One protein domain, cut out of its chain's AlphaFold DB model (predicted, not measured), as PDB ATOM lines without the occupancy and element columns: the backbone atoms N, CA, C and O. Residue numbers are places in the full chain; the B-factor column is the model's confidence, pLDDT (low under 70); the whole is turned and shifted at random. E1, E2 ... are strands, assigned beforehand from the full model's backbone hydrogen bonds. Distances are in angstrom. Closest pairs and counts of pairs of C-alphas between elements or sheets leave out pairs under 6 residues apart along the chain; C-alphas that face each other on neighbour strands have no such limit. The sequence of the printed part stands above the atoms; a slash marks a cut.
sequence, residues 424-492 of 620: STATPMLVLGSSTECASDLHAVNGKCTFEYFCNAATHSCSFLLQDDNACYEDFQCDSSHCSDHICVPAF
ATOM      1  N   SER A 424      29.627 -39.009 -37.069       39.53
ATOM      2  CA  SER A 424      29.695 -37.577 -36.766       39.53
ATOM      3  C   SER A 424      29.705 -37.372 -35.253       39.53
ATOM      4  O   SER A 424      28.889 -37.946 -34.538       39.53
ATOM      5  N   THR A 425      30.596 -36.531 -34.737       44.56
ATOM      6  CA  THR A 425      30.841 -36.377 -33.289       44.56
ATOM      7  C   THR A 425      29.786 -35.542 -32.539       44.56
ATOM      8  O   THR A 425      30.074 -35.033 -31.455       44.56
ATOM      9  N   ALA A 426      28.585 -35.373 -33.103       44.00
ATOM     10  CA  ALA A 426      27.568 -34.428 -32.621       44.00
ATOM     11  C   ALA A 426      26.110 -34.942 -32.619       44.00
ATOM     12  O   ALA A 426      25.267 -34.309 -31.985       44.00
ATOM     13  N   THR A 427      25.804 -36.061 -33.278       47.97
ATOM     14  CA  THR A 427      24.473 -36.700 -33.283       47.97
ATOM     15  C   THR A 427      24.509 -38.041 -32.540       47.97
ATOM     16  O   THR A 427      25.588 -38.625 -32.385       47.97
ATOM     17  N   PRO A 428      23.372 -38.546 -32.016       47.88
ATOM     18  CA  PRO A 428      23.328 -39.896 -31.463       47.88
ATOM     19  C   PRO A 428      23.725 -40.890 -32.559       47.88
ATOM     20  O   PRO A 428      23.149 -40.880 -33.643       47.88
ATOM     21  N   MET A 429      24.716 -41.748 -32.292       53.16
ATOM     22  CA  MET A 429      25.117 -42.767 -33.264       53.16
ATOM     23  C   MET A 429      23.892 -43.588 -33.658       53.16
ATOM     24  O   MET A 429      23.260 -44.198 -32.793       53.16
ATOM     25  N   LEU A 430      23.573 -43.610 -34.952       58.62
ATOM     26  CA  LEU A 430      22.422 -44.343 -35.454       58.62
ATOM     27  C   LEU A 430      22.730 -45.841 -35.419       58.62
ATOM     28  O   LEU A 430      23.257 -46.428 -36.362       58.62
ATOM     29  N   VAL A 431      22.455 -46.447 -34.266       67.19
ATOM     30  CA  VAL A 431      22.597 -47.882 -34.046       67.19
ATOM     31  C   VAL A 431      21.495 -48.568 -34.842       67.19
ATOM     32  O   VAL A 431      20.327 -48.547 -34.453       67.19
ATOM     33  N   LEU A 432      21.865 -49.178 -35.967       75.00
ATOM     34  CA  LEU A 432      20.968 -50.090 -36.661       75.00
ATOM     35  C   LEU A 432      20.825 -51.345 -35.806       75.00
ATOM     36  O   LEU A 432      21.782 -52.104 -35.637       75.00
ATOM     37  N   GLY A 433      19.638 -51.520 -35.231       74.38
ATOM     38  CA  GLY A 433      19.358 -52.635 -34.339       74.38
ATOM     39  C   GLY A 433      19.340 -53.969 -35.070       74.38
ATOM     40  O   GLY A 433      19.214 -54.035 -36.300       74.38
ATOM     41  N   SER A 434      19.352 -55.066 -34.311       75.88
ATOM     42  CA  SER A 434      18.785 -56.300 -34.851       75.88
ATOM     43  C   SER A 434      17.349 -56.006 -35.298       75.88
ATOM     44  O   SER A 434      16.627 -55.256 -34.644       75.88
ATOM     45  N   SER A 435      16.903 -56.589 -36.416       77.19
ATOM     46  CA  SER A 435      15.592 -56.257 -37.010       77.19
ATOM     47  C   SER A 435      14.409 -56.386 -36.032       77.19
ATOM     48  O   SER A 435      13.371 -55.771 -36.243       77.19
ATOM     49  N   THR A 436      14.593 -57.194 -34.985       87.31
ATOM     50  CA  THR A 436      13.681 -57.474 -33.873       87.31
ATOM     51  C   THR A 436      13.566 -56.375 -32.814       87.31
ATOM     52  O   THR A 436      12.591 -56.379 -32.069       87.31
ATOM     53  N   GLU A 437      14.504 -55.429 -32.722       92.50
ATOM     54  CA  GLU A 437      14.455 -54.349 -31.718       92.50
ATOM     55  C   GLU A 437      13.348 -53.326 -31.993       92.50
ATOM     56  O   GLU A 437      12.833 -52.728 -31.052       92.50
ATOM     57  N   CYS A 438      12.925 -53.185 -33.251       94.62
ATOM     58  CA  CYS A 438      11.820 -52.317 -33.662       94.62
ATOM     59  C   CYS A 438      10.488 -53.073 -33.809       94.62
ATOM     60  O   CYS A 438       9.574 -52.598 -34.475       94.62
ATOM     61  N   ALA A 439      10.345 -54.261 -33.207       94.56
ATOM     62  CA  ALA A 439       9.137 -55.090 -33.329       94.56
ATOM     63  C   ALA A 439       7.858 -54.468 -32.722       94.56
ATOM     64  O   ALA A 439       6.770 -55.009 -32.912       94.56
ATOM     65  N   SER A 440       7.988 -53.355 -31.995       94.81
ATOM     66  CA  SER A 440       6.899 -52.521 -31.475       94.81
ATOM     67  C   SER A 440       6.386 -51.458 -32.457       94.81
ATOM     68  O   SER A 440       5.373 -50.824 -32.170       94.81
ATOM     69  N   ASP A 441       7.077 -51.226 -33.574       95.81
ATOM     70  CA  ASP A 441       6.716 -50.202 -34.557       95.81
ATOM     71  C   ASP A 441       5.562 -50.654 -35.475       95.81
ATOM     72  O   ASP A 441       5.466 -51.821 -35.856       95.81
ATOM     73  N   LEU A 442       4.694 -49.722 -35.877       94.50
ATOM     74  CA  LEU A 442       3.555 -49.989 -36.762       94.50
ATOM     75  C   LEU A 442       3.976 -50.449 -38.174       94.50
ATOM     76  O   LEU A 442       3.229 -51.169 -38.837       94.50
ATOM     77  N   HIS A 443       5.171 -50.065 -38.625       93.50
ATOM     78  CA  HIS A 443       5.777 -50.472 -39.894       93.50
ATOM     79  C   HIS A 443       6.601 -51.774 -39.777       93.50
ATOM     80  O   HIS A 443       7.155 -52.244 -40.777       93.50
ATOM     81  N   ALA A 444       6.670 -52.399 -38.592       94.38
ATOM     82  CA  ALA A 444       7.342 -53.681 -38.393       94.38
ATOM     83  C   ALA A 444       6.413 -54.878 -38.684       94.38
ATOM     84  O   ALA A 444       5.571 -55.274 -37.878       94.38
ATOM     85  N   VAL A 445       6.615 -55.537 -39.825       94.88
ATOM     86  CA  VAL A 445       5.879 -56.749 -40.210       94.88
ATOM     87  C   VAL A 445       6.611 -57.989 -39.687       94.88
ATOM     88  O   VAL A 445       7.779 -58.216 -39.993       94.88
ATOM     89  N   ASN A 446       5.920 -58.821 -38.900       94.00
ATOM     90  CA  ASN A 446       6.493 -59.991 -38.211       94.00
ATOM     91  C   ASN A 446       7.706 -59.650 -37.319       94.00
ATOM     92  O   ASN A 446       8.662 -60.422 -37.236       94.00
ATOM     93  N   GLY A 447       7.680 -58.481 -36.669       89.62
ATOM     94  CA  GLY A 447       8.774 -58.025 -35.812       89.62
ATOM     95  C   GLY A 447      10.049 -57.667 -36.579       89.62
ATOM     96  O   GLY A 447      11.142 -57.859 -36.057       89.62
ATOM     97  N   LYS A 448       9.915 -57.206 -37.830       92.69
ATOM     98  CA  LYS A 448      10.995 -56.646 -38.651       92.69
ATOM     99  C   LYS A 448      10.471 -55.473 -39.467       92.69
ATOM    100  O   LYS A 448       9.400 -55.585 -40.057       92.69
ATOM    101  N   CYS A 449      11.230 -54.387 -39.562       94.62
ATOM    102  CA  CYS A 449      10.938 -53.333 -40.535       94.62
ATOM    103  C   CYS A 449      10.867 -53.922 -41.957       94.62
ATOM    104  O   CYS A 449      11.607 -54.858 -42.284       94.62
ATOM    105  N   THR A 450       9.949 -53.424 -42.790       92.75
ATOM    106  CA  THR A 450       9.849 -53.851 -44.195       92.75
ATOM    107  C   THR A 450      11.068 -53.376 -44.998       92.75
ATOM    108  O   THR A 450      11.863 -52.573 -44.525       92.75
ATOM    109  N   PHE A 451      11.245 -53.867 -46.228       86.25
ATOM    110  CA  PHE A 451      12.434 -53.577 -47.051       86.25
ATOM    111  C   PHE A 451      12.627 -52.089 -47.410       86.25
ATOM    112  O   PHE A 451      13.692 -51.714 -47.894       86.25
ATOM    113  N   GLU A 452      11.611 -51.257 -47.177       89.12
ATOM    114  CA  GLU A 452      11.633 -49.803 -47.364       89.12
ATOM    115  C   GLU A 452      11.968 -49.053 -46.063       89.12
ATOM    116  O   GLU A 452      11.904 -47.834 -46.040       89.12
ATOM    117  N   TYR A 453      12.298 -49.749 -44.966       90.88
ATOM    118  CA  TYR A 453      12.514 -49.161 -43.642       90.88
ATOM    119  C   TYR A 453      13.702 -49.819 -42.910       90.88
ATOM    120  O   TYR A 453      13.854 -51.040 -42.905       90.88
ATOM    121  N   PHE A 454      14.523 -49.022 -42.222       91.25
ATOM    122  CA  PHE A 454      15.571 -49.496 -41.315       91.25
ATOM    123  C   PHE A 454      15.102 -49.438 -39.855       91.25
ATOM    124  O   PHE A 454      14.316 -48.574 -39.476       91.25
ATOM    125  N   CYS A 455      15.610 -50.349 -39.021       93.31
ATOM    126  CA  CYS A 455      15.368 -50.322 -37.580       93.31
ATOM    127  C   CYS A 455      16.390 -49.413 -36.890       93.31
ATOM    128  O   CYS A 455      17.578 -49.739 -36.869       93.31
ATOM    129  N   ASN A 456      15.937 -48.303 -36.307       88.69
ATOM    130  CA  ASN A 456      16.750 -47.499 -35.399       88.69
ATOM    131  C   ASN A 456      16.583 -48.040 -33.970       88.69
ATOM    132  O   ASN A 456      15.519 -47.899 -33.364       88.69
ATOM    133  N   ALA A 457      17.636 -48.651 -33.421       84.69
ATOM    134  CA  ALA A 457      17.612 -49.227 -32.077       84.69
ATOM    135  C   ALA A 457      17.395 -48.172 -30.986       84.69
ATOM    136  O   ALA A 457      16.747 -48.451 -29.982       84.69
ATOM    137  N   ALA A 458      17.912 -46.952 -31.175       85.38
ATOM    138  CA  ALA A 458      17.847 -45.898 -30.165       85.38
ATOM    139  C   ALA A 458      16.423 -45.348 -29.966       85.38
ATOM    140  O   ALA A 458      16.099 -44.854 -28.887       85.38
ATOM    141  N   THR A 459      15.571 -45.443 -30.991       89.56
ATOM    142  CA  THR A 459      14.160 -45.022 -30.956       89.56
ATOM    143  C   THR A 459      13.177 -46.195 -30.946       89.56
ATOM    144  O   THR A 459      11.979 -45.967 -30.795       89.56
ATOM    145  N   HIS A 460      13.657 -47.434 -31.116       91.81
ATOM    146  CA  HIS A 460      12.849 -48.638 -31.356       91.81
ATOM    147  C   HIS A 460      11.843 -48.495 -32.518       91.81
ATOM    148  O   HIS A 460      10.798 -49.151 -32.527       91.81
ATOM    149  N   SER A 461      12.160 -47.644 -33.503       93.44
ATOM    150  CA  SER A 461      11.264 -47.292 -34.608       93.44
ATOM    151  C   SER A 461      11.799 -47.717 -35.974       93.44
ATOM    152  O   SER A 461      13.006 -47.722 -36.232       93.44
ATOM    153  N   CYS A 462      10.873 -48.028 -36.876       94.19
ATOM    154  CA  CYS A 462      11.152 -48.286 -38.277       94.19
ATOM    155  C   CYS A 462      11.105 -46.965 -39.048       94.19
ATOM    156  O   CYS A 462      10.040 -46.386 -39.252       94.19
ATOM    157  N   SER A 463      12.262 -46.501 -39.507       92.00
ATOM    158  CA  SER A 463      12.404 -45.265 -40.280       92.00
ATOM    159  C   SER A 463      12.579 -45.590 -41.761       92.00
ATOM    160  O   SER A 463      13.323 -46.504 -42.106       92.00
ATOM    161  N   PHE A 464      11.879 -44.879 -42.644       88.25
ATOM    162  CA  PHE A 464      11.873 -45.157 -44.085       88.25
ATOM    163  C   PHE A 464      13.277 -44.954 -44.687       88.25
ATOM    164  O   PHE A 464      13.910 -43.934 -44.440       88.25
ATOM    165  N   LEU A 465      13.776 -45.888 -45.502       77.44
ATOM    166  CA  LEU A 465      14.806 -45.553 -46.484       77.44
ATOM    167  C   LEU A 465      14.104 -44.787 -47.602       77.44
ATOM    168  O   LEU A 465      13.386 -45.399 -48.398       77.44
ATOM    169  N   LEU A 466      14.334 -43.474 -47.709       72.06
ATOM    170  CA  LEU A 466      13.971 -42.788 -48.945       72.06
ATOM    171  C   LEU A 466      14.730 -43.451 -50.102       72.06
ATOM    172  O   LEU A 466      15.920 -43.745 -50.016       72.06
ATOM    173  N   GLN A 467      13.981 -43.767 -51.156       62.97
ATOM    174  CA  GLN A 467      14.435 -44.632 -52.244       62.97
ATOM    175  C   GLN A 467      15.330 -43.895 -53.258       62.97
ATOM    176  O   GLN A 467      15.965 -44.543 -54.089       62.97
ATOM    177  N   ASP A 468      15.383 -42.565 -53.163       66.81
ATOM    178  CA  ASP A 468      16.210 -41.673 -53.969       66.81
ATOM    179  C   ASP A 468      17.581 -41.446 -53.311       66.81
ATOM    180  O   ASP A 468      17.655 -40.980 -52.176       66.81
ATOM    181  N   ASP A 469      18.673 -41.652 -54.055       63.97
ATOM    182  CA  ASP A 469      20.058 -41.461 -53.570       63.97
ATOM    183  C   ASP A 469      20.390 -40.003 -53.162       63.97
ATOM    184  O   ASP A 469      21.454 -39.721 -52.615       63.97
ATOM    185  N   ASN A 470      19.476 -39.064 -53.432       65.94
ATOM    186  CA  ASN A 470      19.571 -37.654 -53.050       65.94
ATOM    187  C   ASN A 470      18.922 -37.345 -51.691       65.94
ATOM    188  O   ASN A 470      18.875 -36.174 -51.318       65.94
ATOM    189  N   ALA A 471      18.359 -38.329 -50.989       66.44
ATOM    190  CA  ALA A 471      17.564 -38.117 -49.783       66.44
ATOM    191  C   ALA A 471      18.234 -38.670 -48.517       66.44
ATOM    192  O   ALA A 471      18.960 -39.663 -48.552       66.44
ATOM    193  N   CYS A 472      17.978 -38.025 -47.379       71.31
ATOM    194  CA  CYS A 472      18.680 -38.304 -46.131       71.31
ATOM    195  C   CYS A 472      17.865 -37.958 -44.878       71.31
ATOM    196  O   CYS A 472      16.916 -37.173 -44.891       71.31
ATOM    197  N   TYR A 473      18.295 -38.539 -43.761       69.31
ATOM    198  CA  TYR A 473      17.863 -38.171 -42.415       69.31
ATOM    199  C   TYR A 473      18.982 -37.393 -41.724       69.31
ATOM    200  O   TYR A 473      20.144 -37.534 -42.097       69.31
ATOM    201  N   GLU A 474      18.647 -36.603 -40.703       61.09
ATOM    202  CA  GLU A 474      19.610 -35.749 -39.984       61.09
ATOM    203  C   GLU A 474      20.800 -36.545 -39.403       61.09
ATOM    204  O   GLU A 474      21.921 -36.042 -39.355       61.09
ATOM    205  N   ASP A 475      20.573 -37.814 -39.045       59.50
ATOM    206  CA  ASP A 475      21.588 -38.741 -38.531       59.50
ATOM    207  C   ASP A 475      22.369 -39.513 -39.622       59.50
ATOM    208  O   ASP A 475      23.368 -40.169 -39.317       59.50
ATOM    209  N   PHE A 476      21.945 -39.461 -40.892       64.75
ATOM    210  CA  PHE A 476      22.636 -40.117 -42.009       64.75
ATOM    211  C   PHE A 476      23.529 -39.120 -42.747       64.75
ATOM    212  O   PHE A 476      23.052 -38.240 -43.467       64.75
ATOM    213  N   GLN A 477      24.848 -39.306 -42.645       54.09
ATOM    214  CA  GLN A 477      25.767 -38.641 -43.563       54.09
ATOM    215  C   GLN A 477      25.548 -39.175 -44.981       54.09
ATOM    216  O   GLN A 477      25.800 -40.344 -45.261       54.09
ATOM    217  N   CYS A 478      25.129 -38.294 -45.884       64.31
ATOM    218  CA  CYS A 478      25.307 -38.504 -47.313       64.31
ATOM    219  C   CYS A 478      26.802 -38.672 -47.624       64.31
ATOM    220  O   CYS A 478      27.619 -37.930 -47.069       64.31
ATOM    221  N   ASP A 479      27.155 -39.499 -48.615       61.81
ATOM    222  CA  ASP A 479      28.505 -39.486 -49.215       61.81
ATOM    223  C   ASP A 479      28.909 -38.060 -49.655       61.81
ATOM    224  O   ASP A 479      30.084 -37.693 -49.671       61.81
ATOM    225  N   SER A 480      27.915 -37.213 -49.948       58.28
ATOM    226  CA  SER A 480      28.065 -35.799 -50.277       58.28
ATOM    227  C   SER A 480      28.028 -34.832 -49.072       58.28
ATOM    228  O   SER A 480      27.621 -33.686 -49.224       58.28
ATOM    229  N   SER A 481      28.516 -35.229 -47.892       62.38
ATOM    230  CA  SER A 481      28.872 -34.383 -46.723       62.38
ATOM    231  C   SER A 481      27.781 -33.746 -45.844       62.38
ATOM    232  O   SER A 481      28.064 -33.493 -44.673       62.38
ATOM    233  N   HIS A 482      26.582 -33.434 -46.349       71.81
ATOM    234  CA  HIS A 482      25.583 -32.665 -45.588       71.81
ATOM    235  C   HIS A 482      24.151 -33.037 -45.987       71.81
ATOM    236  O   HIS A 482      23.757 -32.876 -47.140       71.81
ATOM    237  N   CYS A 483      23.359 -33.473 -45.003       77.75
ATOM    238  CA  CYS A 483      21.905 -33.537 -45.122       77.75
ATOM    239  C   CYS A 483      21.281 -32.181 -44.758       77.75
ATOM    240  O   CYS A 483      21.519 -31.692 -43.652       77.75
ATOM    241  N   SER A 484      20.516 -31.573 -45.664       78.81
ATOM    242  CA  SER A 484      19.820 -30.290 -45.472       78.81
ATOM    243  C   SER A 484      18.399 -30.415 -46.014       78.81
ATOM    244  O   SER A 484      18.232 -30.850 -47.150       78.81
ATOM    245  N   ASP A 485      17.379 -30.090 -45.218       80.94
ATOM    246  CA  ASP A 485      15.957 -30.241 -45.588       80.94
ATOM    247  C   ASP A 485      15.607 -31.644 -46.151       80.94
ATOM    248  O   ASP A 485      14.857 -31.783 -47.116       80.94
ATOM    249  N   HIS A 486      16.185 -32.695 -45.552       74.00
ATOM    250  CA  HIS A 486      16.131 -34.104 -45.994       74.00
ATOM    251  C   HIS A 486      16.754 -34.415 -47.369       74.00
ATOM    252  O   HIS A 486      16.574 -35.515 -47.894       74.00
ATOM    253  N   ILE A 487      17.525 -33.485 -47.937       77.44
ATOM    254  CA  ILE A 487      18.219 -33.629 -49.219       77.44
ATOM    255  C   ILE A 487      19.739 -33.625 -49.004       77.44
ATOM    256  O   ILE A 487      20.293 -32.813 -48.260       77.44
ATOM    257  N   CYS A 488      20.430 -34.526 -49.696       78.25
ATOM    258  CA  CYS A 488      21.880 -34.557 -49.794       78.25
ATOM    259  C   CYS A 488      22.373 -33.363 -50.614       78.25
ATOM    260  O   CYS A 488      22.419 -33.396 -51.846       78.25
ATOM    261  N   VAL A 489      22.747 -32.289 -49.923       79.62
ATOM    262  CA  VAL A 489      23.376 -31.131 -50.557       79.62
ATOM    263  C   VAL A 489      24.825 -31.510 -50.846       79.62
ATOM    264  O   VAL A 489      25.538 -31.882 -49.910       79.62
ATOM    265  N   PRO A 490      25.305 -31.443 -52.102       73.31
ATOM    266  CA  PRO A 490      26.700 -31.729 -52.386       73.31
ATOM    267  C   PRO A 490      27.595 -30.769 -51.610       73.31
ATOM    268  O   PRO A 490      27.307 -29.572 -51.541       73.31
ATOM    269  N   ALA A 491      28.685 -31.304 -51.048       72.31
ATOM    270  CA  ALA A 491      29.712 -30.516 -50.377       72.31
ATOM    271  C   ALA A 491      29.997 -29.256 -51.193       72.31
ATOM    272  O   ALA A 491      30.333 -29.372 -52.374       72.31
ATOM    273  N   PHE A 492      29.847 -28.073 -50.582       62.00
ATOM    274  CA  PHE A 492      30.170 -26.812 -51.244       62.00
ATOM    275  C   PHE A 492      31.552 -26.957 -51.871       62.00
ATOM    276  O   PHE A 492      32.538 -27.058 -51.135       62.00
TER     277      PHE A 492
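What this domain is: This is residues 424 to 492 of the 620 residues of an uncharacterized protein of Parasitella parasitica (UniProt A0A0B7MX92). With little regular structure, this is an elongated run of loops with two small hairpins set apart, E1 with E2 and E3 with E4. The 69 printed residues have four named strands, E1 to E4 in order, with 14 residues, and no named helix: all strand, both sheets antiparallel. It is only just compact, close to loose, radius of gyration of the C-alphas 12.9 A, spans 43 by 26 by 16 A.

How they stand to each other: After residues 424 to 452, with no named element, E1, residues 453 to 456, and E2, residues 461 to 464, form a hairpin; N 454 and O 463 are within hydrogen-bond range, 2.8 A. E3, residues 482 to 484, and E4, residues 487 to 489, form another; N 487 and O 484 are within hydrogen-bond range, 2.8 A. E1 and E2 are apart from E3 and E4.

Where its parts are: E1 measures 9.4 A from C-alpha 453 at (12.514, -49.161, -43.642), E2 9.7 A, E3 6.2 A, and E4 5.9 A to C-alpha 489 at (23.376, -31.131, -50.557).

The domain as a whole: The C-alphas farthest apart, of Asn 446 and Phe 492, are 42.8 A apart. The printed part has no cut; link E2 to E3 is long. Residues 424 to 431, 467 to 471, 473 to 481 and 492 have pLDDT under 70.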